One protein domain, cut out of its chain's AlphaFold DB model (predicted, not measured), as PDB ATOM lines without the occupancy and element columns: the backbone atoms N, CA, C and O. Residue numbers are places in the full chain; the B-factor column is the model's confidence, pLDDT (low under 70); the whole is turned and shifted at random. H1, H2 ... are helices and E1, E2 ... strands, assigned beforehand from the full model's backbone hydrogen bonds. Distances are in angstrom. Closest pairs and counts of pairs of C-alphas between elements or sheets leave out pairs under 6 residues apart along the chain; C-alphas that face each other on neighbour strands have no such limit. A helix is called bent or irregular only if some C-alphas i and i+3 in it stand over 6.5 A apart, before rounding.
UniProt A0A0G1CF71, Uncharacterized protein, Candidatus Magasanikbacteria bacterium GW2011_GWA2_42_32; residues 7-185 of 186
ATOM      1  N   PHE A   7       5.876 -45.997  -5.205       89.31
ATOM      2  CA  PHE A   7       4.884 -46.601  -6.105       89.31
ATOM      3  C   PHE A   7       4.236 -45.611  -7.081       89.31
ATOM      4  O   PHE A   7       3.734 -46.021  -8.124       89.31
ATOM      5  N   TYR A   8       4.234 -44.317  -6.759       92.19
ATOM      6  CA  TYR A   8       3.567 -43.288  -7.560       92.19
ATOM      7  C   TYR A   8       4.543 -42.426  -8.360       92.19
ATOM      8  O   TYR A   8       4.102 -41.551  -9.103       92.19
ATOM      9  N   VAL A   9       5.856 -42.649  -8.239       93.56
ATOM     10  CA  VAL A   9       6.866 -41.814  -8.907       93.56
ATOM     11  C   VAL A   9       6.717 -41.884 -10.424       93.56
ATOM     12  O   VAL A   9       6.658 -40.843 -11.071       93.56
ATOM     13  N   GLU A  10       6.589 -43.078 -11.004       94.25
ATOM     14  CA  GLU A  10       6.432 -43.233 -12.460       94.25
ATOM     15  C   GLU A  10       5.153 -42.570 -12.983       94.25
ATOM     16  O   GLU A  10       5.122 -41.982 -14.066       94.25
ATOM     17  N   GLU A  11       4.070 -42.654 -12.215       94.19
ATOM     18  CA  GLU A  11       2.819 -41.986 -12.548       94.19
ATOM     19  C   GLU A  11       2.945 -40.461 -12.447       94.19
ATOM     20  O   GLU A  11       2.499 -39.749 -13.348       94.19
ATOM     21  N   ALA A  12       3.618 -39.958 -11.412       94.94
ATOM     22  CA  ALA A  12       3.890 -38.539 -11.239       94.94
ATOM     23  C   ALA A  12       4.798 -37.982 -12.348       94.94
ATOM     24  O   ALA A  12       4.564 -36.874 -12.829       94.94
ATOM     25  N   VAL A  13       5.801 -38.747 -12.799       95.19
ATOM     26  CA  VAL A  13       6.673 -38.371 -13.924       95.19
ATOM     27  C   VAL A  13       5.866 -38.258 -15.217       95.19
ATOM     28  O   VAL A  13       5.989 -37.258 -15.923       95.19
ATOM     29  N   ARG A  14       4.987 -39.230 -15.507       94.75
ATOM     30  CA  ARG A  14       4.085 -39.162 -16.672       94.75
ATOM     31  C   ARG A  14       3.192 -37.923 -16.624       94.75
ATOM     32  O   ARG A  14       3.021 -37.244 -17.638       94.75
ATOM     33  N   GLU A  15       2.666 -37.602 -15.446       94.56
ATOM     34  CA  GLU A  15       1.846 -36.410 -15.240       94.56
ATOM     35  C   GLU A  15       2.648 -35.116 -15.453       94.56
ATOM     36  O   GLU A  15       2.189 -34.209 -16.152       94.56
ATOM     37  N   ALA A  16       3.879 -35.051 -14.935       94.25
ATOM     38  CA  ALA A  16       4.783 -33.928 -15.158       94.25
ATOM     39  C   ALA A  16       5.052 -33.713 -16.652       94.25
ATOM     40  O   ALA A  16       4.904 -32.595 -17.141       94.25
ATOM     41  N   SER A  17       5.372 -34.775 -17.399       94.12
ATOM     42  CA  SER A  17       5.614 -34.688 -18.846       94.12
ATOM     43  C   SER A  17       4.388 -34.196 -19.620       94.12
ATOM     44  O   SER A  17       4.527 -33.411 -20.562       94.12
ATOM     45  N   ARG A  18       3.178 -34.612 -19.217       94.06
ATOM     46  CA  ARG A  18       1.916 -34.137 -19.809       94.06
ATOM     47  C   ARG A  18       1.716 -32.638 -19.577       94.06
ATOM     48  O   ARG A  18       1.360 -31.912 -20.505       94.06
ATOM     49  N   LEU A  19       1.945 -32.179 -18.348       93.50
ATOM     50  CA  LEU A  19       1.681 -30.804 -17.921       93.50
ATOM     51  C   LEU A  19       2.813 -29.824 -18.256       93.50
ATOM     52  O   LEU A  19       2.565 -28.623 -18.343       93.50
ATOM     53  N   GLN A  20       4.036 -30.298 -18.508       91.50
ATOM     54  CA  GLN A  20       5.167 -29.452 -18.904       91.50
ATOM     55  C   GLN A  20       4.853 -28.639 -20.164       91.50
ATOM     56  O   GLN A  20       5.113 -27.439 -20.213       91.50
ATOM     57  N   LYS A  21       4.199 -29.262 -21.154       89.94
ATOM     58  CA  LYS A  21       3.746 -28.586 -22.384       89.94
ATOM     59  C   LYS A  21       2.660 -27.530 -22.140       89.94
ATOM     60  O   LYS A  21       2.403 -26.717 -23.014       89.94
ATOM     61  N   GLN A  22       2.028 -27.557 -20.969       90.62
ATOM     62  CA  GLN A  22       0.986 -26.625 -20.541       90.62
ATOM     63  C   GLN A  22       1.534 -25.536 -19.601       90.62
ATOM     64  O   GLN A  22       0.763 -24.747 -19.060       90.62
ATOM     65  N   GLY A  23       2.855 -25.490 -19.388       90.75
ATOM     66  CA  GLY A  23       3.510 -24.467 -18.573       90.75
ATOM     67  C   GLY A  23       3.726 -24.838 -17.106       90.75
ATOM     68  O   GLY A  23       3.935 -23.941 -16.297       90.75
ATOM     69  N   LEU A  24       3.683 -26.121 -16.733       93.25
ATOM     70  CA  LEU A  24       4.100 -26.568 -15.397       93.25
ATOM     71  C   LEU A  24       5.536 -26.101 -15.105       93.25
ATOM     72  O   LEU A  24       6.426 -26.301 -15.930       93.25
ATOM     73  N   THR A  25       5.774 -25.536 -13.918       93.38
ATOM     74  CA  THR A  25       7.110 -25.082 -13.492       93.38
ATOM     75  C   THR A  25       7.707 -25.955 -12.394       93.38
ATOM     76  O   THR A  25       8.926 -26.076 -12.313       93.38
ATOM     77  N   ALA A  26       6.876 -26.566 -11.544       94.81
ATOM     78  CA  ALA A  26       7.314 -27.572 -10.581       94.81
ATOM     79  C   ALA A  26       6.188 -28.555 -10.243       94.81
ATOM     80  O   ALA A  26       5.015 -28.178 -10.228       94.81
ATOM     81  N   LEU A  27       6.559 -29.799  -9.945       95.81
ATOM     82  CA  LEU A  27       5.646 -30.834  -9.464       95.81
ATOM     83  C   LEU A  27       6.262 -31.564  -8.280       95.81
ATOM     84  O   LEU A  27       7.376 -32.082  -8.378       95.81
ATOM     85  N   ILE A  28       5.518 -31.635  -7.185       96.31
ATOM     86  CA  ILE A  28       5.936 -32.303  -5.956       96.31
ATOM     87  C   ILE A  28       4.975 -33.461  -5.715       96.31
ATOM     88  O   ILE A  28       3.761 -33.289  -5.802       96.31
ATOM     89  N   LEU A  29       5.520 -34.629  -5.409       95.50
ATOM     90  CA  LEU A  29       4.783 -35.774  -4.904       95.50
ATOM     91  C   LEU A  29       4.977 -35.812  -3.390       95.50
ATOM     92  O   LEU A  29       6.093 -36.011  -2.913       95.50
ATOM     93  N   ASP A  30       3.905 -35.620  -2.636       93.56
ATOM     94  CA  ASP A  30       3.922 -35.750  -1.181       93.56
ATOM     95  C   ASP A  30       2.814 -36.708  -0.719       93.56
ATOM     96  O   ASP A  30       1.976 -37.147  -1.506       93.56
ATOM     97  N   ASN A  31       2.840 -37.072   0.558       88.31
ATOM     98  CA  ASN A  31       1.772 -37.802   1.240       88.31
ATOM     99  C   ASN A  31       1.179 -36.979   2.395       88.31
ATOM    100  O   ASN A  31       0.635 -37.534   3.357       88.31
ATOM    101  N   TRP A  32       1.303 -35.651   2.318       82.00
ATOM    102  CA  TRP A  32       0.836 -34.767   3.372       82.00
ATOM    103  C   TRP A  32      -0.687 -34.841   3.452       82.00
ATOM    104  O   TRP A  32      -1.376 -34.712   2.437       82.00
ATOM    105  N   LEU A  33      -1.209 -35.012   4.670       70.50
ATOM    106  CA  LEU A  33      -2.626 -35.248   4.970       70.50
ATOM    107  C   LEU A  33      -3.132 -36.670   4.656       70.50
ATOM    108  O   LEU A  33      -4.333 -36.885   4.623       70.50
ATOM    109  N   GLY A  34      -2.260 -37.668   4.486       72.44
ATOM    110  CA  GLY A  34      -2.677 -39.081   4.519       72.44
ATOM    111  C   GLY A  34      -3.074 -39.699   3.174       72.44
ATOM    112  O   GLY A  34      -3.675 -40.771   3.158       72.44
ATOM    113  N   GLY A  35      -2.716 -39.063   2.055       80.25
ATOM    114  CA  GLY A  35      -2.882 -39.579   0.690       80.25
ATOM    115  C   GLY A  35      -1.707 -39.159  -0.195       80.25
ATOM    116  O   GLY A  35      -1.229 -38.039  -0.041       80.25
ATOM    117  N   ALA A  36      -1.239 -40.017  -1.112       88.50
ATOM    118  CA  ALA A  36      -0.238 -39.611  -2.106       88.50
ATOM    119  C   ALA A  36      -0.860 -38.596  -3.066       88.50
ATOM    120  O   ALA A  36      -1.873 -38.897  -3.696       88.50
ATOM    121  N   ARG A  37      -0.271 -37.409  -3.198       90.75
ATOM    122  CA  ARG A  37      -0.831 -36.318  -4.000       90.75
ATOM    123  C   ARG A  37       0.228 -35.562  -4.781       90.75
ATOM    124  O   ARG A  37       1.392 -35.489  -4.389       90.75
ATOM    125  N   LEU A  38      -0.226 -34.946  -5.863       94.25
ATOM    126  CA  LEU A  38       0.566 -34.037  -6.675       94.25
ATOM    127  C   LEU A  38       0.285 -32.590  -6.290       94.25
ATOM    128  O   LEU A  38      -0.860 -32.147  -6.375       94.25
ATOM    129  N   VAL A  39       1.334 -31.862  -5.906       94.69
ATOM    130  CA  VAL A  39       1.327 -30.413  -5.676       94.69
ATOM    131  C   VAL A  39       1.950 -29.714  -6.875       94.69
ATOM    132  O   VAL A  39       3.098 -29.969  -7.241       94.69
ATOM    133  N   TYR A  40       1.167 -28.829  -7.478       94.94
ATOM    134  CA  TYR A  40       1.474 -28.166  -8.733       94.94
ATOM    135  C   TYR A  40       1.940 -26.733  -8.507       94.94
ATOM    136  O   TYR A  40       1.298 -25.961  -7.785       94.94
ATOM    137  N   GLN A  41       2.987 -26.358  -9.237       93.31
ATOM    138  CA  GLN A  41       3.362 -24.973  -9.462       93.31
ATOM    139  C   GLN A  41       3.276 -24.644 -10.952       93.31
ATOM    140  O   GLN A  41       3.899 -25.301 -11.786       93.31
ATOM    141  N   PHE A  42       2.535 -23.584 -11.257       91.56
ATOM    142  CA  PHE A  42       2.463 -22.925 -12.560       91.56
ATOM    143  C   PHE A  42       2.860 -21.446 -12.398       91.56
ATOM    144  O   PHE A  42       2.867 -20.945 -11.269       91.56
ATOM    145  N   PRO A  43       3.142 -20.698 -13.483       88.38
ATOM    146  CA  PRO A  43       3.518 -19.286 -13.388       88.38
ATOM    147  C   PRO A  43       2.454 -18.454 -12.657       88.38
ATOM    148  O   PRO A  43       2.765 -17.666 -11.769       88.38
ATOM    149  N   LEU A  44       1.179 -18.737 -12.944       84.25
ATOM    150  CA  LEU A  44       0.014 -18.092 -12.330       84.25
ATOM    151  C   LEU A  44      -0.151 -18.409 -10.835       84.25
ATOM    152  O   LEU A  44      -0.890 -17.723 -10.138       84.25
ATOM    153  N   THR A  45       0.519 -19.443 -10.315       84.00
ATOM    154  CA  THR A  45       0.426 -19.801  -8.896       84.00
ATOM    155  C   THR A  45       0.994 -18.697  -8.001       84.00
ATOM    156  O   THR A  45       0.474 -18.494  -6.905       84.00
ATOM    157  N   ALA A  46       2.018 -17.971  -8.464       81.06
ATOM    158  CA  ALA A  46       2.619 -16.856  -7.730       81.06
ATOM    159  C   ALA A  46       1.715 -15.611  -7.692       81.06
ATOM    160  O   ALA A  46       1.726 -14.881  -6.707       81.06
ATOM    161  N   SER A  47       0.911 -15.400  -8.737       81.62
ATOM    162  CA  SER A  47       0.019 -14.247  -8.909       81.62
ATOM    163  C   SER A  47      -1.459 -14.624  -8.750       81.62
ATOM    164  O   SER A  47      -2.316 -14.063  -9.426       81.62
ATOM    165  N   CYS A  48      -1.762 -15.632  -7.928       84.62
ATOM    166  CA  CYS A  48      -3.125 -16.135  -7.792       84.62
ATOM    167  C   CYS A  48      -4.040 -15.076  -7.155       84.62
ATOM    168  O   CYS A  48      -3.816 -14.663  -6.018       84.62
ATOM    169  N   ASP A  49      -5.098 -14.704  -7.869       82.06
ATOM    170  CA  ASP A  49      -6.136 -13.740  -7.473       82.06
ATOM    171  C   ASP A  49      -7.394 -14.407  -6.883       82.06
ATOM    172  O   ASP A  49      -8.355 -13.742  -6.510       82.06
ATOM    173  N   SER A  50      -7.377 -15.736  -6.742       77.12
ATOM    174  CA  SER A  50      -8.514 -16.576  -6.332       77.12
ATOM    175  C   SER A  50      -9.668 -16.700  -7.330       77.12
ATOM    176  O   SER A  50     -10.689 -17.295  -6.958       77.12
ATOM    177  N   ASP A  51      -9.530 -16.246  -8.579       83.19
ATOM    178  CA  ASP A  51     -10.533 -16.495  -9.618       83.19
ATOM    179  C   ASP A  51     -10.415 -17.927 -10.164       83.19
ATOM    180  O   ASP A  51      -9.881 -18.227 -11.235       83.19
ATOM    181  N   CYS A  52     -10.911 -18.872  -9.367       82.19
ATOM    182  CA  CYS A  52     -10.845 -20.287  -9.699       82.19
ATOM    183  C   CYS A  52     -11.659 -20.642 -10.955       82.19
ATOM    184  O   CYS A  52     -11.320 -21.630 -11.599       82.19
ATOM    185  N   ALA A  53     -12.667 -19.851 -11.347       80.69
ATOM    186  CA  ALA A  53     -13.467 -20.122 -12.546       80.69
ATOM    187  C   ALA A  53     -12.629 -20.029 -13.836       80.69
ATOM    188  O   ALA A  53     -12.831 -20.787 -14.792       80.69
ATOM    189  N   HIS A  54     -11.627 -19.149 -13.838       81.06
ATOM    190  CA  HIS A  54     -10.721 -18.949 -14.966       81.06
ATOM    191  C   HIS A  54      -9.349 -19.602 -14.774       81.06
ATOM    192  O   HIS A  54      -8.508 -19.523 -15.666       81.06
ATOM    193  N   CYS A  55      -9.130 -20.312 -13.662       83.88
ATOM    194  CA  CYS A  55      -7.845 -20.922 -13.337       83.88
ATOM    195  C   CYS A  55      -7.469 -22.042 -14.331       83.88
ATOM    196  O   CYS A  55      -8.114 -23.097 -14.345       83.88
ATOM    197  N   PRO A  56      -6.384 -21.891 -15.117       83.62
ATOM    198  CA  PRO A  56      -5.970 -22.917 -16.075       83.62
ATOM    199  C   PRO A  56      -5.578 -24.232 -15.400       83.62
ATOM    200  O   PRO A  56      -5.884 -25.304 -15.913       83.62
ATOM    201  N   LEU A  57      -4.966 -24.165 -14.212       86.69
ATOM    202  CA  LEU A  57      -4.620 -25.358 -13.441       86.69
ATOM    203  C   LEU A  57      -5.869 -26.154 -13.038       86.69
ATOM    204  O   LEU A  57      -5.865 -27.374 -13.167       86.69
ATOM    205  N   LEU A  58      -6.946 -25.483 -12.613       86.69
ATOM    206  CA  LEU A  58      -8.208 -26.154 -12.285       86.69
ATOM    207  C   LEU A  58      -8.788 -26.875 -13.509       86.69
ATOM    208  O   LEU A  58      -9.263 -27.998 -13.382       86.69
ATOM    209  N   ARG A  59      -8.694 -26.275 -14.704       86.25
ATOM    210  CA  ARG A  59      -9.136 -26.916 -15.956       86.25
ATOM    211  C   ARG A  59      -8.284 -28.136 -16.328       86.25
ATOM    212  O   ARG A  59      -8.816 -29.102 -16.859       86.25
ATOM    213  N   LEU A  60      -6.977 -28.095 -16.059       88.75
ATOM    214  CA  LEU A  60      -6.029 -29.158 -16.424       88.75
ATOM    215  C   LEU A  60      -6.007 -30.341 -15.449       88.75
ATOM    216  O   LEU A  60      -5.787 -31.476 -15.882       88.75
ATOM    217  N   ALA A  61      -6.151 -30.064 -14.151       85.81
ATOM    218  CA  ALA A  61      -6.083 -31.052 -13.074       85.81
ATOM    219  C   ALA A  61      -7.474 -31.518 -12.611       85.81
ATOM    220  O   ALA A  61      -7.602 -32.600 -12.045       85.81
ATOM    221  N   GLY A  62      -8.517 -30.720 -12.853       85.00
ATOM    222  CA  GLY A  62      -9.841 -30.937 -12.282       85.00
ATOM    223  C   GLY A  62      -9.892 -30.634 -10.783       85.00
ATOM    224  O   GLY A  62      -8.909 -30.214 -10.166       85.00
ATOM    225  N   GLN A  63     -11.058 -30.862 -10.184       81.81
ATOM    226  CA  GLN A  63     -11.292 -30.723  -8.749       81.81
ATOM    227  C   GLN A  63     -11.869 -32.017  -8.192       81.81
ATOM    228  O   GLN A  63     -12.665 -32.669  -8.867       81.81
ATOM    229  N   ASP A  64     -11.521 -32.346  -6.950       72.25
ATOM    230  CA  ASP A  64     -12.219 -33.412  -6.238       72.25
ATOM    231  C   ASP A  64     -13.704 -33.068  -6.020       72.25
ATOM    232  O   ASP A  64     -14.034 -31.901  -5.744       72.25
ATOM    233  N   PRO A  65     -14.605 -34.069  -6.098       63.06
ATOM    234  CA  PRO A  65     -16.004 -33.897  -5.736       63.06
ATOM    235  C   PRO A  65     -16.143 -33.385  -4.293       63.06
ATOM    236  O   PRO A  65     -15.453 -33.871  -3.391       63.06
ATOM    237  N   PRO A  66     -17.047 -32.428  -4.024       57.62
ATOM    238  CA  PRO A  66     -17.324 -31.986  -2.662       57.62
ATOM    239  C   PRO A  66     -17.799 -33.154  -1.786       57.62
ATOM    240  O   PRO A  66     -18.691 -33.900  -2.178       57.62
ATOM    241  N   GLY A  67     -17.243 -33.298  -0.581       52.31
ATOM    242  CA  GLY A  67     -17.704 -34.290   0.401       52.31
ATOM    243  C   GLY A  67     -17.150 -35.707   0.219       52.31
ATOM    244  O   GLY A  67     -17.251 -36.514   1.143       52.31
ATOM    245  N   GLU A  68     -16.477 -36.004  -0.896       52.47
ATOM    246  CA  GLU A  68     -15.614 -37.179  -0.975       52.47
ATOM    247  C   GLU A  68     -14.318 -36.852  -0.238       52.47
ATOM    248  O   GLU A  68     -13.464 -36.113  -0.721       52.47
ATOM    249  N   GLY A  69     -14.185 -37.348   0.994       52.03
ATOM    250  CA  GLY A  69     -12.929 -37.236   1.722       52.03
ATOM    251  C   GLY A  69     -11.784 -37.725   0.833       52.03
ATOM    252  O   GLY A  69     -11.769 -38.891   0.434       52.03
ATOM    253  N   ILE A  70     -10.816 -36.838   0.589       52.44
ATOM    254  CA  ILE A  70      -9.584 -37.021  -0.207       52.44
ATOM    255  C   ILE A  70      -8.799 -38.290   0.228       52.44
ATOM    256  O   ILE A  70      -7.919 -38.793  -0.460       52.44
ATOM    257  N   PHE A  71      -9.159 -38.847   1.386       53.66
ATOM    258  CA  PHE A  71      -8.447 -39.842   2.178       53.66
ATOM    259  C   PHE A  71      -8.891 -41.298   1.959       53.66
ATOM    260  O   PHE A  71      -8.487 -42.173   2.723       53.66
ATOM    261  N   ARG A  72      -9.752 -41.596   0.972       51.47
ATOM    262  CA  ARG A  72     -10.367 -42.940   0.845       51.47
ATOM    263  C   ARG A  72      -9.780 -43.874  -0.214       51.47
ATOM    264  O   ARG A  72     -10.243 -45.008  -0.304       51.47
ATOM    265  N   LYS A  73      -8.779 -43.478  -1.006       52.44
ATOM    266  CA  LYS A  73      -8.266 -44.345  -2.087       52.44
ATOM    267  C   LYS A  73      -6.750 -44.519  -2.017       52.44
ATOM    268  O   LYS A  73      -6.016 -43.564  -1.801       52.44
ATOM    269  N   LYS A  74      -6.289 -45.751  -2.261       61.03
ATOM    270  CA  LYS A  74      -4.881 -46.139  -2.487       61.03
ATOM    271  C   LYS A  74      -4.334 -45.585  -3.823       61.03
ATOM    272  O   LYS A  74      -3.573 -46.265  -4.494       61.03
ATOM    273  N   ASN A  75      -4.792 -44.412  -4.254       75.75
ATOM    274  CA  ASN A  75      -4.529 -43.869  -5.582       75.75
ATOM    275  C   ASN A  75      -3.820 -42.520  -5.461       75.75
ATOM    276  O   ASN A  75      -4.007 -41.805  -4.477       75.75
ATOM    277  N   LEU A  76      -3.053 -42.164  -6.492       86.81
ATOM    278  CA  LEU A  76      -2.447 -40.845  -6.618       86.81
ATOM    279  C   LEU A  76      -3.526 -39.774  -6.822       86.81
ATOM    280  O   LEU A  76      -4.284 -39.814  -7.792       86.81
ATOM    281  N   ILE A  77      -3.571 -38.791  -5.929       88.31
ATOM    282  CA  ILE A  77      -4.461 -37.633  -6.017       88.31
ATOM    283  C   ILE A  77      -3.854 -36.632  -7.000       88.31
ATOM    284  O   ILE A  77      -2.834 -35.991  -6.721       88.31
ATOM    285  N   LYS A  78      -4.488 -36.509  -8.167       88.88
ATOM    286  CA  LYS A  78      -4.085 -35.584  -9.239       88.88
ATOM    287  C   LYS A  78      -4.966 -34.339  -9.312       88.88
ATOM    288  O   LYS A  78      -4.552 -33.320  -9.852       88.88
ATOM    289  N   THR A  79      -6.165 -34.426  -8.776       88.81
ATOM    290  CA  THR A  79      -7.185 -33.381  -8.724       88.81
ATOM    291  C   THR A  79      -6.861 -32.323  -7.678       88.81
ATOM    292  O   THR A  79      -6.097 -32.556  -6.737       88.81
ATOM    293  N   LEU A  80      -7.416 -31.121  -7.843       88.69
ATOM    294  CA  LEU A  80      -7.272 -30.068  -6.846       88.69
ATOM    295  C   LEU A  80      -8.181 -30.325  -5.640       88.69
ATOM    296  O   LEU A  80      -9.406 -30.398  -5.764       88.69
ATOM    297  N   ALA A  81      -7.566 -30.396  -4.462       85.38
ATOM    298  CA  ALA A  81      -8.239 -30.634  -3.194       85.38
ATOM    299  C   ALA A  81      -8.505 -29.307  -2.479       85.38
ATOM    300  O   ALA A  81      -7.576 -28.542  -2.198       85.38
ATOM    301  N   LYS A  82      -9.777 -28.994  -2.204       84.88
ATOM    302  CA  LYS A  82     -10.156 -27.732  -1.555       84.88
ATOM    303  C   LYS A  82      -9.656 -27.712  -0.109       84.88
ATOM    304  O   LYS A  82      -9.825 -28.681   0.626       84.88
ATOM    305  N   ALA A  83      -9.048 -26.602   0.288       83.31
ATOM    306  CA  ALA A  83      -8.619 -26.387   1.660       83.31
ATOM    307  C   ALA A  83      -9.808 -25.974   2.539       83.31
ATOM    308  O   ALA A  83     -10.652 -25.179   2.116       83.31
ATOM    309  N   ASP A  84      -9.864 -26.488   3.764       82.94
ATOM    310  CA  ASP A  84     -10.748 -25.962   4.805       82.94
ATOM    311  C   ASP A  84     -10.136 -24.726   5.481       82.94
ATOM    312  O   ASP A  84      -8.980 -24.370   5.246       82.94
ATOM    313  N   ALA A  85     -10.932 -24.045   6.309       83.88
ATOM    314  CA  ALA A  85     -10.542 -22.788   6.952       83.88
ATOM    315  C   ALA A  85      -9.243 -22.915   7.765       83.88
ATOM    316  O   ALA A  85      -8.397 -22.024   7.737       83.88
ATOM    317  N   GLU A  86      -9.063 -24.046   8.445       82.31
ATOM    318  CA  GLU A  86      -7.864 -24.324   9.227       82.31
ATOM    319  C   GLU A  86      -6.610 -24.419   8.351       82.31
ATOM    320  O   GLU A  86      -5.594 -23.799   8.666       82.31
ATOM    321  N   ARG A  87      -6.673 -25.147   7.228       81.69
ATOM    322  CA  ARG A  87      -5.533 -25.271   6.310       81.69
ATOM    323  C   ARG A  87      -5.270 -23.975   5.552       81.69
ATOM    324  O   ARG A  87      -4.112 -23.622   5.358       81.69
ATOM    325  N   LEU A  88      -6.315 -23.230   5.189       82.75
ATOM    326  CA  LEU A  88      -6.173 -21.893   4.603       82.75
ATOM    327  C   LEU A  88      -5.416 -20.941   5.532       82.75
ATOM    328  O   LEU A  88      -4.583 -20.174   5.061       82.75
ATOM    329  N   ALA A  89      -5.627 -21.034   6.848       83.88
ATOM    330  CA  ALA A  89      -4.912 -20.213   7.826       83.88
ATOM    331  C   ALA A  89      -3.399 -20.503   7.899       83.88
ATOM    332  O   ALA A  89      -2.673 -19.770   8.572       83.88
ATOM    333  N   LEU A  90      -2.922 -21.571   7.253       80.56
ATOM    334  CA  LEU A  90      -1.505 -21.930   7.145       80.56
ATOM    335  C   LEU A  90      -0.889 -21.497   5.814       80.56
ATOM    336  O   LEU A  90       0.318 -21.641   5.626       80.56
ATOM    337  N   PHE A  91      -1.703 -21.008   4.877       80.50
ATOM    338  CA  PHE A  91      -1.249 -20.674   3.536       80.50
ATOM    339  C   PHE A  91      -0.764 -19.229   3.486       80.50
ATOM    340  O   PHE A  91      -1.537 -18.315   3.759       80.50
ATOM    341  N   PRO A  92       0.486 -18.984   3.064       68.69
ATOM    342  CA  PRO A  92       1.014 -17.630   2.919       68.69
ATOM    343  C   PRO A  92       0.485 -16.906   1.658       68.69
ATOM    344  O   PRO A  92       1.159 -16.033   1.123       68.69
ATOM    345  N   GLY A  93      -0.686 -17.274   1.124       74.44
ATOM    346  CA  GLY A  93      -1.217 -16.719  -0.124       74.44
ATOM    347  C   GLY A  93      -2.708 -16.986  -0.330       74.44
ATOM    348  O   GLY A  93      -3.360 -17.632   0.484       74.44
ATOM    349  N   HIS A  94      -3.247 -16.506  -1.452       82.38
ATOM    350  CA  HIS A  94      -4.688 -16.522  -1.733       82.38
ATOM    351  C   HIS A  94      -5.217 -17.849  -2.314       82.38
ATOM    352  O   HIS A  94      -6.403 -17.971  -2.618       82.38
ATOM    353  N   GLN A  95      -4.374 -18.873  -2.496       86.75
ATOM    354  CA  GLN A  95      -4.825 -20.101  -3.156       86.75
ATOM    355  C   GLN A  95      -5.789 -20.905  -2.278       86.75
ATOM    356  O   GLN A  95      -5.495 -21.231  -1.131       86.75
ATOM    357  N   ARG A  96      -6.902 -21.334  -2.881       85.31
ATOM    358  CA  ARG A  96      -7.983 -22.069  -2.203       85.31
ATOM    359  C   ARG A  96      -7.782 -23.586  -2.123       85.31
ATOM    360  O   ARG A  96      -8.543 -24.273  -1.443       85.31
ATOM    361  N   PHE A  97      -6.782 -24.111  -2.827       88.19
ATOM    362  CA  PHE A  97      -6.514 -25.544  -2.936       88.19
ATOM    363  C   PHE A  97      -5.215 -25.928  -2.229       88.19
ATOM    364  O   PHE A  97      -4.245 -25.163  -2.216       88.19
ATOM    365  N   LEU A  98      -5.194 -27.131  -1.658       86.81
ATOM    366  CA  LEU A  98      -4.069 -27.676  -0.900       86.81
ATOM    367  C   LEU A  98      -2.833 -27.894  -1.772       86.81
ATOM    368  O   LEU A  98      -1.706 -27.716  -1.323       86.81
ATOM    369  N   ASN A  99      -3.063 -28.244  -3.031       89.44
ATOM    370  CA  ASN A  99      -2.053 -28.712  -3.957       89.44
ATOM    371  C   ASN A  99      -1.794 -27.751  -5.134       89.44
ATOM    372  O   ASN A  99      -1.239 -28.144  -6.152       89.44
ATOM    373  N   CYS A 100      -2.148 -26.473  -4.975       90.50
ATOM    374  CA  CYS A 100      -1.717 -25.374  -5.843       90.50
ATOM    375  C   CYS A 100      -0.852 -24.415  -5.016       90.50
ATOM    376  O   CYS A 100      -1.388 -23.653  -4.200       90.50
ATOM    377  N   LYS A 101       0.476 -24.513  -5.158       91.38
ATOM    378  CA  LYS A 101       1.460 -23.769  -4.351       91.38
ATOM    379  C   LYS A 101       2.734 -23.514  -5.147       91.38
ATOM    380  O   LYS A 101       3.179 -24.375  -5.901       91.38
ATOM    381  N   THR A 102       3.350 -22.349  -4.957       92.31
ATOM    382  CA  THR A 102       4.752 -22.186  -5.348       92.31
ATOM    383  C   THR A 102       5.638 -23.007  -4.426       92.31
ATOM    384  O   THR A 102       5.262 -23.312  -3.294       92.31
ATOM    385  N   TRP A 103       6.832 -23.358  -4.892       92.81
ATOM    386  CA  TRP A 103       7.803 -24.101  -4.106       92.81
ATOM    387  C   TRP A 103       8.084 -23.442  -2.743       92.81
ATOM    388  O   TRP A 103       7.899 -24.119  -1.733       92.81
ATOM    389  N   PRO A 104       8.384 -22.128  -2.644       92.31
ATOM    390  CA  PRO A 104       8.521 -21.469  -1.343       92.31
ATOM    391  C   PRO A 104       7.264 -21.555  -0.469       92.31
ATOM    392  O   PRO A 104       7.364 -21.799   0.731       92.31
ATOM    393  N   GLN A 105       6.070 -21.400  -1.055       92.81
ATOM    394  CA  GLN A 105       4.820 -21.498  -0.297       92.81
ATOM    395  C   GLN A 105       4.602 -22.910   0.248       92.81
ATOM    396  O   GLN A 105       4.176 -23.048   1.390       92.81
ATOM    397  N   TYR A 106       4.906 -23.949  -0.533       94.12
ATOM    398  CA  TYR A 106       4.832 -25.341  -0.095       94.12
ATOM    399  C   TYR A 106       5.726 -25.595   1.128       94.12
ATOM    400  O   TYR A 106       5.248 -26.104   2.142       94.12
ATOM    401  N   LEU A 107       6.994 -25.171   1.067       94.25
ATOM    402  CA  LEU A 107       7.931 -25.318   2.186       94.25
ATOM    403  C   LEU A 107       7.468 -24.531   3.428       94.25
ATOM    404  O   LEU A 107       7.544 -25.029   4.556       94.25
ATOM    405  N   GLY A 108       6.942 -23.321   3.218       93.38
ATOM    406  CA  GLY A 108       6.382 -22.482   4.277       93.38
ATOM    407  C   GLY A 108       5.150 -23.099   4.943       93.38
ATOM    408  O   GLY A 108       5.055 -23.085   6.168       93.38
ATOM    409  N   CYS A 109       4.247 -23.708   4.166       92.19
ATOM    410  CA  CYS A 109       3.063 -24.397   4.691       92.19
ATOM    411  C   CYS A 109       3.452 -25.556   5.621       92.19
ATOM    412  O   CYS A 109       2.879 -25.689   6.700       92.19
ATOM    413  N   TYR A 110       4.448 -26.359   5.230       92.94
ATOM    414  CA  TYR A 110       4.966 -27.448   6.064       92.94
ATOM    415  C   TYR A 110       5.561 -26.934   7.377       92.94
ATOM    416  O   TYR A 110       5.243 -27.440   8.452       92.94
ATOM    417  N   SER A 111       6.386 -25.889   7.299       94.88
ATOM    418  CA  SER A 111       7.025 -25.305   8.484       94.88
ATOM    419  C   SER A 111       5.987 -24.700   9.438       94.88
ATOM    420  O   SER A 111       6.037 -24.920  10.648       94.88
ATOM    421  N   ALA A 112       4.983 -23.999   8.902       93.50
ATOM    422  CA  ALA A 112       3.878 -23.453   9.685       93.50
ATOM    423  C   ALA A 112       3.026 -24.550  10.346       93.50
ATOM    424  O   ALA A 112       2.569 -24.371  11.477       93.50
ATOM    425  N   TRP A 113       2.827 -25.688   9.672       92.50
ATOM    426  CA  TRP A 113       2.139 -26.847  10.246       92.50
ATOM    427  C   TRP A 113       2.912 -27.428  11.429       92.50
ATOM    428  O   TRP A 113       2.346 -27.543  12.515       92.50
ATOM    429  N   LEU A 114       4.214 -27.692  11.259       94.12
ATOM    430  CA  LEU A 114       5.097 -28.150  12.340       94.12
ATOM    431  C   LEU A 114       5.020 -27.205  13.549       94.12
ATOM    432  O   LEU A 114       4.827 -27.641  14.681       94.12
ATOM    433  N   ALA A 115       5.072 -25.895  13.312       94.38
ATOM    434  CA  ALA A 115       5.022 -24.900  14.376       94.38
ATOM    435  C   ALA A 115       3.675 -24.829  15.103       94.38
ATOM    436  O   ALA A 115       3.650 -24.649  16.323       94.38
ATOM    437  N   ARG A 116       2.551 -24.961  14.391       92.31
ATOM    438  CA  ARG A 116       1.212 -24.734  14.962       92.31
ATOM    439  C   ARG A 116       0.532 -26.004  15.459       92.31
ATOM    440  O   ARG A 116      -0.294 -25.912  16.363       92.31
ATOM    441  N   LYS A 117       0.834 -27.163  14.870       91.69
ATOM    442  CA  LYS A 117       0.099 -28.415  15.111       91.69
ATOM    443  C   LYS A 117       0.874 -29.454  15.902       91.69
ATOM    444  O   LYS A 117       0.247 -30.151  16.688       91.69
ATOM    445  N   CYS A 118       2.197 -29.509  15.780       94.44
ATOM    446  CA  CYS A 118       2.991 -30.467  16.546       94.44
ATOM    447  C   CYS A 118       3.214 -29.973  17.980       94.44
ATOM    448  O   CYS A 118       3.745 -28.880  18.205       94.44
ATOM    449  N   GLN A 119       2.808 -30.778  18.955       95.56
ATOM    450  CA  GLN A 119       2.963 -30.496  20.382       95.56
ATOM    451  C   GLN A 119       3.910 -31.488  21.050       95.56
ATOM    452  O   GLN A 119       4.647 -31.122  21.964       95.56
ATOM    453  N   THR A 120       3.912 -32.731  20.580       96.25
ATOM    454  CA  THR A 120       4.711 -33.814  21.142       96.25
ATOM    455  C   THR A 120       5.873 -34.195  20.231       96.25
ATOM    456  O   THR A 120       5.915 -33.873  19.045       96.25
ATOM    457  N   ASN A 121       6.834 -34.926  20.796       94.69
ATOM    458  CA  ASN A 121       7.925 -35.514  20.023       94.69
ATOM    459  C   ASN A 121       7.414 -36.479  18.939       94.69
ATOM    460  O   ASN A 121       7.992 -36.530  17.861       94.69
ATOM    461  N   THR A 122       6.336 -37.216  19.219       95.44
ATOM    462  CA  THR A 122       5.707 -38.130  18.258       95.44
ATOM    463  C   THR A 122       5.082 -37.360  17.101       95.44
ATOM    464  O   THR A 122       5.345 -37.710  15.956       95.44
ATOM    465  N   ASP A 123       4.370 -36.261  17.375       95.75
ATOM    466  CA  ASP A 123       3.787 -35.415  16.321       95.75
ATOM    467  C   ASP A 123       4.880 -34.918  15.362       95.75
ATOM    468  O   ASP A 123       4.740 -34.978  14.140       95.75
ATOM    469  N   PHE A 124       6.009 -34.464  15.922       96.88
ATOM    470  CA  PHE A 124       7.149 -34.030  15.124       96.88
ATOM    471  C   PHE A 124       7.759 -35.175  14.312       96.88
ATOM    472  O   PHE A 124       8.045 -34.976  13.136       96.88
ATOM    473  N   GLU A 125       7.973 -36.355  14.898       95.88
ATOM    474  CA  GLU A 125       8.526 -37.513  14.181       95.88
ATOM    475  C   GLU A 125       7.635 -37.935  13.002       95.88
ATOM    476  O   GLU A 125       8.145 -38.182  11.905       95.88
ATOM    477  N   GLU A 126       6.314 -37.958  13.199       93.19
ATOM    478  CA  GLU A 126       5.339 -38.293  12.158       93.19
ATOM    479  C   GLU A 126       5.377 -37.295  10.996       93.19
ATOM    480  O   GLU A 126       5.524 -37.699   9.841       93.19
ATOM    481  N   GLU A 127       5.329 -35.992  11.277       93.94
ATOM    482  CA  GLU A 127       5.367 -34.959  10.234       93.94
ATOM    483  C   GLU A 127       6.739 -34.880   9.545       93.94
ATOM    484  O   GLU A 127       6.837 -34.744   8.321       93.94
ATOM    485  N   LEU A 128       7.831 -35.039  10.295       95.81
ATOM    486  CA  LEU A 128       9.184 -35.077   9.740       95.81
ATOM    487  C   LEU A 128       9.419 -36.309   8.857       95.81
ATOM    488  O   LEU A 128      10.217 -36.244   7.915       95.81
ATOM    489  N   ALA A 129       8.702 -37.413   9.084       93.44
ATOM    490  CA  ALA A 129       8.701 -38.544   8.160       93.44
ATOM    491  C   ALA A 129       8.145 -38.151   6.784       93.44
ATOM    492  O   ALA A 129       8.695 -38.573   5.761       93.44
ATOM    493  N   LEU A 130       7.117 -37.297   6.749       93.12
ATOM    494  CA  LEU A 130       6.539 -36.776   5.510       93.12
ATOM    495  C   LEU A 130       7.529 -35.841   4.805       93.12
ATOM    496  O   LEU A 130       7.804 -36.033   3.617       93.12
ATOM    497  N   VAL A 131       8.173 -34.932   5.555       94.44
ATOM    498  CA  VAL A 131       9.256 -34.056   5.054       94.44
ATOM    499  C   VAL A 131      10.400 -34.871   4.443       94.44
ATOM    500  O   VAL A 131      10.934 -34.536   3.385       94.44
ATOM    501  N   ARG A 132      10.780 -35.982   5.077       92.81
ATOM    502  CA  ARG A 132      11.796 -36.886   4.530       92.81
ATOM    503  C   ARG A 132      11.330 -37.536   3.227       92.81
ATOM    504  O   ARG A 132      12.139 -37.698   2.319       92.81
ATOM    505  N   SER A 133      10.055 -37.909   3.140       92.06
ATOM    506  CA  SER A 133       9.534 -38.737   2.049       92.06
ATOM    507  C   SER A 133       9.132 -37.992   0.777       92.06
ATOM    508  O   SER A 133       9.192 -38.619  -0.281       92.06
ATOM    509  N   PHE A 134       8.746 -36.706   0.839       95.19
ATOM    510  CA  PHE A 134       8.280 -35.996  -0.362       95.19
ATOM    511  C   PHE A 134       9.332 -36.037  -1.474       95.19
ATOM    512  O   PHE A 134      10.536 -36.076  -1.207       95.19
ATOM    513  N   ARG A 135       8.879 -35.994  -2.725       95.19
ATOM    514  CA  ARG A 135       9.733 -36.021  -3.911       95.19
ATOM    515  C   ARG A 135       9.461 -34.826  -4.802       95.19
ATOM    516  O   ARG A 135       8.309 -34.526  -5.106       95.19
ATOM    517  N   LEU A 136      10.515 -34.161  -5.254       95.25
ATOM    518  CA  LEU A 136      10.420 -33.154  -6.302       95.25
ATOM    519  C   LEU A 136      10.550 -33.859  -7.651       95.25
ATOM    520  O   LEU A 136      11.642 -34.229  -8.076       95.25
ATOM    521  N   ILE A 137       9.414 -34.063  -8.308       95.44
ATOM    522  CA  ILE A 137       9.316 -34.828  -9.553       95.44
ATOM    523  C   ILE A 137       9.809 -34.005 -10.740       95.44
ATOM    524  O   ILE A 137      10.470 -34.526 -11.635       95.44
ATOM    525  N   PHE A 138       9.497 -32.711 -10.746       93.88
ATOM    526  CA  PHE A 138       9.863 -31.803 -11.826       93.88
ATOM    527  C   PHE A 138      10.153 -30.402 -11.291       93.88
ATOM    528  O   PHE A 138       9.463 -29.928 -10.387       93.88
ATOM    529  N   TYR A 139      11.149 -29.733 -11.879       92.69
ATOM    530  CA  TYR A 139      11.464 -28.329 -11.624       92.69
ATOM    531  C   TYR A 139      12.090 -27.693 -12.873       92.69
ATOM    532  O   TYR A 139      13.203 -28.037 -13.259       92.69
ATOM    533  N   GLN A 140      11.386 -26.757 -13.507       87.81
ATOM    534  CA  GLN A 140      11.726 -26.226 -14.834       87.81
ATOM    535  C   GLN A 140      13.119 -25.582 -14.905       87.81
ATOM    536  O   GLN A 140      13.782 -25.668 -15.933       87.81
ATOM    537  N   ALA A 141      13.569 -24.942 -13.825       76.62
ATOM    538  CA  ALA A 141      14.821 -24.188 -13.805       76.62
ATOM    539  C   ALA A 141      16.055 -25.025 -13.415       76.62
ATOM    540  O   ALA A 141      17.121 -24.452 -13.196       76.62
ATOM    541  N   ASN A 142      15.941 -26.351 -13.249       71.12
ATOM    542  CA  ASN A 142      17.067 -27.150 -12.764       71.12
ATOM    543  C   ASN A 142      17.075 -28.592 -13.292       71.12
ATOM    544  O   ASN A 142      16.099 -29.322 -13.149       71.12
ATOM    545  N   PHE A 143      18.223 -29.027 -13.817       66.44
ATOM    546  CA  PHE A 143      18.439 -30.399 -14.292       66.44
ATOM    547  C   PHE A 143      18.704 -31.404 -13.160       66.44
ATOM    548  O   PHE A 143      18.752 -32.604 -13.414       66.44
ATOM    549  N   LEU A 144      18.857 -30.941 -11.910       82.50
ATOM    550  CA  LEU A 144      19.093 -31.787 -10.733       82.50
ATOM    551  C   LEU A 144      18.008 -31.586  -9.654       82.50
ATOM    552  O   LEU A 144      18.288 -30.983  -8.608       82.50
ATOM    553  N   PRO A 145      16.777 -32.098  -9.861       81.44
ATOM    554  CA  PRO A 145      15.680 -31.991  -8.896       81.44
ATOM    555  C   PRO A 145      16.057 -32.436  -7.477       81.44
ATOM    556  O   PRO A 145      15.649 -31.802  -6.511       81.44
ATOM    557  N   GLN A 146      16.921 -33.443  -7.329       87.56
ATOM    558  CA  GLN A 146      17.346 -33.982  -6.032       87.56
ATOM    559  C   GLN A 146      18.127 -32.962  -5.187       87.56
ATOM    560  O   GLN A 146      18.038 -32.976  -3.954       87.56
ATOM    561  N   ARG A 147      18.880 -32.047  -5.821       90.38
ATOM    562  CA  ARG A 147      19.592 -30.977  -5.098       90.38
ATOM    563  C   ARG A 147      18.608 -29.948  -4.552       90.38
ATOM    564  O   ARG A 147      18.728 -29.565  -3.391       90.38
ATOM    565  N   ILE A 148      17.621 -29.553  -5.356       92.81
ATOM    566  CA  ILE A 148      16.545 -28.649  -4.923       92.81
ATOM    567  C   ILE A 148      15.687 -29.309  -3.843       92.81
ATOM    568  O   ILE A 148      15.379 -28.677  -2.841       92.81
ATOM    569  N   GLU A 149      15.367 -30.590  -3.995       94.69
ATOM    570  CA  GLU A 149      14.630 -31.379  -3.010       94.69
ATOM    571  C   GLU A 149      15.359 -31.419  -1.658       94.69
ATOM    572  O   GLU A 149      14.772 -31.138  -0.613       94.69
ATOM    573  N   THR A 150      16.669 -31.695  -1.673       95.06
ATOM    574  CA  THR A 150      17.518 -31.688  -0.470       95.06
ATOM    575  C   THR A 150      17.582 -30.303   0.168       95.06
ATOM    576  O   THR A 150      17.427 -30.184   1.383       95.06
ATOM    577  N   ALA A 151      17.755 -29.252  -0.638       94.69
ATOM    578  CA  ALA A 151      17.733 -27.873  -0.157       94.69
ATOM    579  C   ALA A 151      16.362 -27.485   0.425       94.69
ATOM    580  O   ALA A 151      16.305 -26.792   1.436       94.69
ATOM    581  N   GLY A 152      15.263 -27.974  -0.157       96.06
ATOM    582  CA  GLY A 152      13.907 -27.780   0.356       96.06
ATOM    583  C   GLY A 152      13.703 -28.411   1.724       96.06
ATOM    584  O   GLY A 152      13.178 -27.760   2.624       96.06
ATOM    585  N   ARG A 153      14.184 -29.646   1.921       96.94
ATOM    586  CA  ARG A 153      14.175 -30.284   3.248       96.94
ATOM    587  C   ARG A 153      14.971 -29.464   4.255       96.94
ATOM    588  O   ARG A 153      14.453 -29.170   5.324       96.94
ATOM    589  N   ALA A 154      16.184 -29.042   3.896       97.19
ATOM    590  CA  ALA A 154      17.000 -28.202   4.768       97.19
ATOM    591  C   ALA A 154      16.294 -26.885   5.129       97.19
ATOM    592  O   ALA A 154      16.309 -26.470   6.285       97.19
ATOM    593  N   HIS A 155      15.629 -26.259   4.156       96.81
ATOM    594  CA  HIS A 155      14.856 -25.042   4.369       96.81
ATOM    595  C   HIS A 155      13.690 -25.261   5.339       96.81
ATOM    596  O   HIS A 155      13.549 -24.472   6.266       96.81
ATOM    597  N   ILE A 156      12.904 -26.337   5.181       97.06
ATOM    598  CA  ILE A 156      11.824 -26.674   6.125       97.06
ATOM    599  C   ILE A 156      12.384 -26.824   7.539       97.06
ATOM    600  O   ILE A 156      11.828 -26.250   8.470       97.06
ATOM    601  N   ILE A 157      13.489 -27.558   7.706       97.75
ATOM    602  CA  ILE A 157      14.075 -27.792   9.031       97.75
ATOM    603  C   ILE A 157      14.531 -26.484   9.680       97.75
ATOM    604  O   ILE A 157      14.132 -26.192  10.805       97.75
ATOM    605  N   ARG A 158      15.302 -25.667   8.957       96.62
ATOM    606  CA  ARG A 158      15.829 -24.396   9.475       96.62
ATOM    607  C   ARG A 158      14.726 -23.389   9.768       96.62
ATOM    608  O   ARG A 158      14.735 -22.767  10.826       96.62
ATOM    609  N   LEU A 159      13.759 -23.251   8.860       96.25
ATOM    610  CA  LEU A 159      12.628 -22.353   9.066       96.25
ATOM    611  C   LEU A 159      11.803 -22.804  10.274       96.25
ATOM    612  O   LEU A 159      11.499 -21.986  11.136       96.25
ATOM    613  N   SER A 160      11.507 -24.102  10.383       96.88
ATOM    614  CA  SER A 160      10.773 -24.668  11.522       96.88
ATOM    615  C   SER A 160      11.501 -24.424  12.843       96.88
ATOM    616  O   SER A 160      10.878 -23.977  13.798       96.88
ATOM    617  N   GLN A 161      12.821 -24.626  12.896       95.50
ATOM    618  CA  GLN A 161      13.622 -24.350  14.093       95.50
ATOM    619  C   GLN A 161      13.494 -22.888  14.554       95.50
ATOM    620  O   GLN A 161      13.411 -22.623  15.754       95.50
ATOM    621  N   GLN A 162      13.442 -21.945  13.608       95.06
ATOM    622  CA  GLN A 162      13.309 -20.513  13.891       95.06
ATOM    623  C   GLN A 162      11.918 -20.139  14.416       95.06
ATOM    624  O   GLN A 162      11.823 -19.347  15.351       95.06
ATOM    625  N   ILE A 163      10.855 -20.697  13.830       95.38
ATOM    626  CA  ILE A 163       9.467 -20.297  14.127       95.38
ATOM    627  C   ILE A 163       8.786 -21.156  15.201       95.38
ATOM    628  O   ILE A 163       7.731 -20.782  15.707       95.38
ATOM    629  N   ILE A 164       9.341 -22.323  15.543       96.38
ATOM    630  CA  ILE A 164       8.862 -23.123  16.672       96.38
ATOM    631  C   ILE A 164       9.262 -22.425  17.973       96.38
ATOM    632  O   ILE A 164      10.434 -22.099  18.204       96.38
ATOM    633  N   GLU A 165       8.264 -22.250  18.836       94.44
ATOM    634  CA  GLU A 165       8.415 -21.617  20.143       94.44
ATOM    635  C   GLU A 165       9.486 -22.311  21.006       94.44
ATOM    636  O   GLU A 165       9.526 -23.550  21.045       94.44
ATOM    637  N   PRO A 166      10.314 -21.554  21.758       93.62
ATOM    638  CA  PRO A 166      11.441 -22.102  22.516       93.62
ATOM    639  C   PRO A 166      11.110 -23.316  23.403       93.62
ATOM    640  O   PRO A 166      11.873 -24.284  23.363       93.62
ATOM    641  N   PRO A 167       9.971 -23.361  24.131       93.88
ATOM    642  CA  PRO A 167       9.633 -24.515  24.964       93.88
ATOM    643  C   PRO A 167       9.475 -25.827  24.187       93.88
ATOM    644  O   PRO A 167       9.663 -26.892  24.762       93.88
ATOM    645  N   ARG A 168       9.153 -25.776  22.887       95.81
ATOM    646  CA  ARG A 168       8.937 -26.963  22.038       95.81
ATOM    647  C   ARG A 168      10.107 -27.264  21.102       95.81
ATOM    648  O   ARG A 168      10.163 -28.358  20.546       95.81
ATOM    649  N   ARG A 169      11.057 -26.339  20.940       96.00
ATOM    650  CA  ARG A 169      12.170 -26.473  19.984       96.00
ATOM    651  C   ARG A 169      13.010 -27.731  20.217       96.00
ATOM    652  O   ARG A 169      13.291 -28.452  19.269       96.00
ATOM    653  N   HIS A 170      13.310 -28.048  21.474       96.25
ATOM    654  CA  HIS A 170      14.080 -29.244  21.827       96.25
ATOM    655  C   HIS A 170      13.381 -30.560  21.420       96.25
ATOM    656  O   HIS A 170      14.047 -31.545  21.102       96.25
ATOM    657  N   LEU A 171      12.038 -30.595  21.405       97.62
ATOM    658  CA  LEU A 171      11.273 -31.756  20.937       97.62
ATOM    659  C   LEU A 171      11.434 -31.928  19.425       97.62
ATOM    660  O   LEU A 171      11.676 -33.036  18.954       97.62
ATOM    661  N   PHE A 172      11.337 -30.824  18.684       97.62
ATOM    662  CA  PHE A 172      11.541 -30.798  17.239       97.62
ATOM    663  C   PHE A 172      12.964 -31.216  16.848       97.62
ATOM    664  O   PHE A 172      13.130 -32.047  15.960       97.62
ATOM    665  N   GLU A 173      13.986 -30.680  17.519       96.75
ATOM    666  CA  GLU A 173      15.394 -30.981  17.226       96.75
ATOM    667  C   GLU A 173      15.703 -32.466  17.442       96.75
ATOM    668  O   GLU A 173      16.212 -33.133  16.540       96.75
ATOM    669  N   ARG A 174      15.273 -33.024  18.580       96.75
ATOM    670  CA  ARG A 174      15.420 -34.456  18.871       96.75
ATOM    671  C   ARG A 174      14.681 -35.336  17.857       96.75
ATOM    672  O   ARG A 174      15.199 -36.375  17.444       96.75
ATOM    673  N   ALA A 175      13.478 -34.939  17.443       97.12
ATOM    674  CA  ALA A 175      12.738 -35.642  16.398       97.12
ATOM    675  C   ALA A 175      13.475 -35.577  15.046       97.12
ATOM    676  O   ALA A 175      13.607 -36.592  14.362       97.12
ATOM    677  N   ALA A 176      14.029 -34.420  14.674       96.69
ATOM    678  CA  ALA A 176      14.804 -34.254  13.445       96.69
ATOM    679  C   ALA A 176      16.063 -35.131  13.427       96.69
ATOM    680  O   ALA A 176      16.357 -35.750  12.399       96.69
ATOM    681  N   GLU A 177      16.780 -35.247  14.543       95.56
ATOM    682  CA  GLU A 177      17.914 -36.168  14.687       95.56
ATOM    683  C   GLU A 177      17.501 -37.622  14.433       95.56
ATOM    684  O   GLU A 177      18.075 -38.285  13.565       95.56
ATOM    685  N   ARG A 178      16.442 -38.094  15.105       95.00
ATOM    686  CA  ARG A 178      15.913 -39.460  14.940       95.00
ATOM    687  C   ARG A 178      15.453 -39.751  13.516       95.00
ATOM    688  O   ARG A 178      15.650 -40.853  13.008       95.00
ATOM    689  N   MET A 179      14.906 -38.746  12.838       94.50
ATOM    690  CA  MET A 179      14.462 -38.858  11.448       94.50
ATOM    691  C   MET A 179      15.594 -38.702  10.422       94.50
ATOM    692  O   MET A 179      15.328 -38.696   9.218       94.50
ATOM    693  N   SER A 180      16.857 -38.635  10.869       94.00
ATOM    694  CA  SER A 180      18.047 -38.428  10.023       94.00
ATOM    695  C   SER A 180      18.027 -37.104   9.244       94.00
ATOM    696  O   SER A 180      18.630 -36.976   8.175       94.00
ATOM    697  N   LEU A 181      17.326 -36.109   9.788       94.31
ATOM    698  CA  LEU A 181      17.244 -34.734   9.296       94.31
ATOM    699  C   LEU A 181      18.065 -33.763  10.162       94.31
ATOM    700  O   LEU A 181      18.237 -32.613   9.769       94.31
ATOM    701  N   GLY A 182      18.632 -34.228  11.283       90.56
ATOM    702  CA  GLY A 182      19.431 -33.419  12.214       90.56
ATOM    703  C   GLY A 182      20.626 -32.708  11.573       90.56
ATOM    704  O   GLY A 182      20.961 -31.598  11.964       90.56
ATOM    705  N   ARG A 183      21.191 -33.260  10.488       94.25
ATOM    706  CA  ARG A 183      22.245 -32.601   9.687       94.25
ATOM    707  C   ARG A 183      21.850 -31.233   9.109       94.25
ATOM    708  O   ARG A 183      22.702 -30.527   8.590       94.25
ATOM    709  N   PHE A 184      20.558 -30.904   9.102       94.62
ATOM    710  CA  PHE A 184      20.041 -29.634   8.602       94.62
ATOM    711  C   PHE A 184      19.817 -28.585   9.701       94.62
ATOM    712  O   PHE A 184      19.459 -27.457   9.369       94.62
ATOM    713  N   LEU A 185      20.022 -28.942  10.976       88.69
ATOM    714  CA  LEU A 185      19.906 -28.032  12.124       88.69
ATOM    715  C   LEU A 185      21.102 -27.074  12.257       88.69
ATOM    716  O   LEU A 185      21.014 -26.094  12.991       88.69
TER     717      LEU A 185
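What this domain is: This is residues 7 to 185 of the 186 residues of an uncharacterized protein of Candidatus Magasanikbacteria bacterium GW2011_GWA2_42_32 (UniProt A0A0G1CF71). A small three-stranded sheet has helix H1 over one face, and from the sheet a group of four helices, H5 to H8, reaches away, with the start of H7 over E3 on the opposite face and H8 packed on H6 and H7 at the far end. Residues 42 to 102, rich in loops and with the short helices H2, H3 and H4, lie on the E2 side of the sheet. The printed part has 179 residues with eight named helices and three named strands, in the order H1 E1 E2 H2 H3 H4 H5 H6 E3 H7 H8; the class is mostly helix, and the sheet runs E2, E1, E3, antiparallel throughout. It is compact, with a radius of gyration of the C-alphas of 16.0 A and spans of 45 by 36 by 32 A.

How they stand to each other: H1, residues 7 to 20, is on the sheet of E1, residues 26 to 30, E2, residues 37 to 41, and E3, residues 135 to 139, at a height over the sheet of 8.7 A; its closest C-alphas to E3 are those of Val 13 and Ile 137, 6.2 A. E1 and E2 form a hairpin, with N 39 and O 28 within hydrogen-bond range at 2.8 A; between E1 and E3, N 29 and O 135 are at 2.8 A. H2, residues 43 to 46, is near H5, residues 103 to 117; H3, residues 56 to 61, is near H1; H4, residues 85 to 88, touches no helix. H5, H6, residues 121 to 133, and H7, residues 145 to 163, form an up-and-down bundle, each running against the one before. H5 and H7 touch, closest at C-alphas Ser 111 and Ser 160, 4.9 A, at a tilt of 37 degrees, only just steep. H7 is on the sheet on the opposite face from H1; its closest C-alphas to E3 are those of Leu 136 and Glu 149, 5.6 A. H8, residues 166 to 178, touches H6, closest at C-alphas Glu 125 and Ala 175, 5.1 A, at a steep tilt of 51 degrees. Every O i to N i+4 pair is within hydrogen-bond range in H3, H5 and H7; the counts are 9 of 10 in H1, 8 of 9 in H6 and 7 of 9 in H8, while H2 and H4 are too short for such a pair.

Where its parts are: H1 begins at C-alpha 7, (4.884, -46.601, -6.105), and spans 21.4 A; it is irregular, with C-alphas 7 and 10 7.4 A apart. E1, E2 and E3 span 12.9, 13.3 and 11.0 A. H5 spans 21.1 A, H6 18.3 A and H7 26.6 A. H8 spans 19.5 A and ends at C-alpha 178, (15.913, -39.460, 14.940); it is irregular, with C-alphas 167 and 170 7.2 A apart.

The domain as a whole: The two C-alphas farthest apart, those of Lys 21 and Pro 167, are 47.9 A apart, and the printed part has no cut. The links H3 to H4 and H4 to H5 are long. The mean pLDDT of the printed part is 88.2; residues 65 to 74, 92 and 143 are under 70.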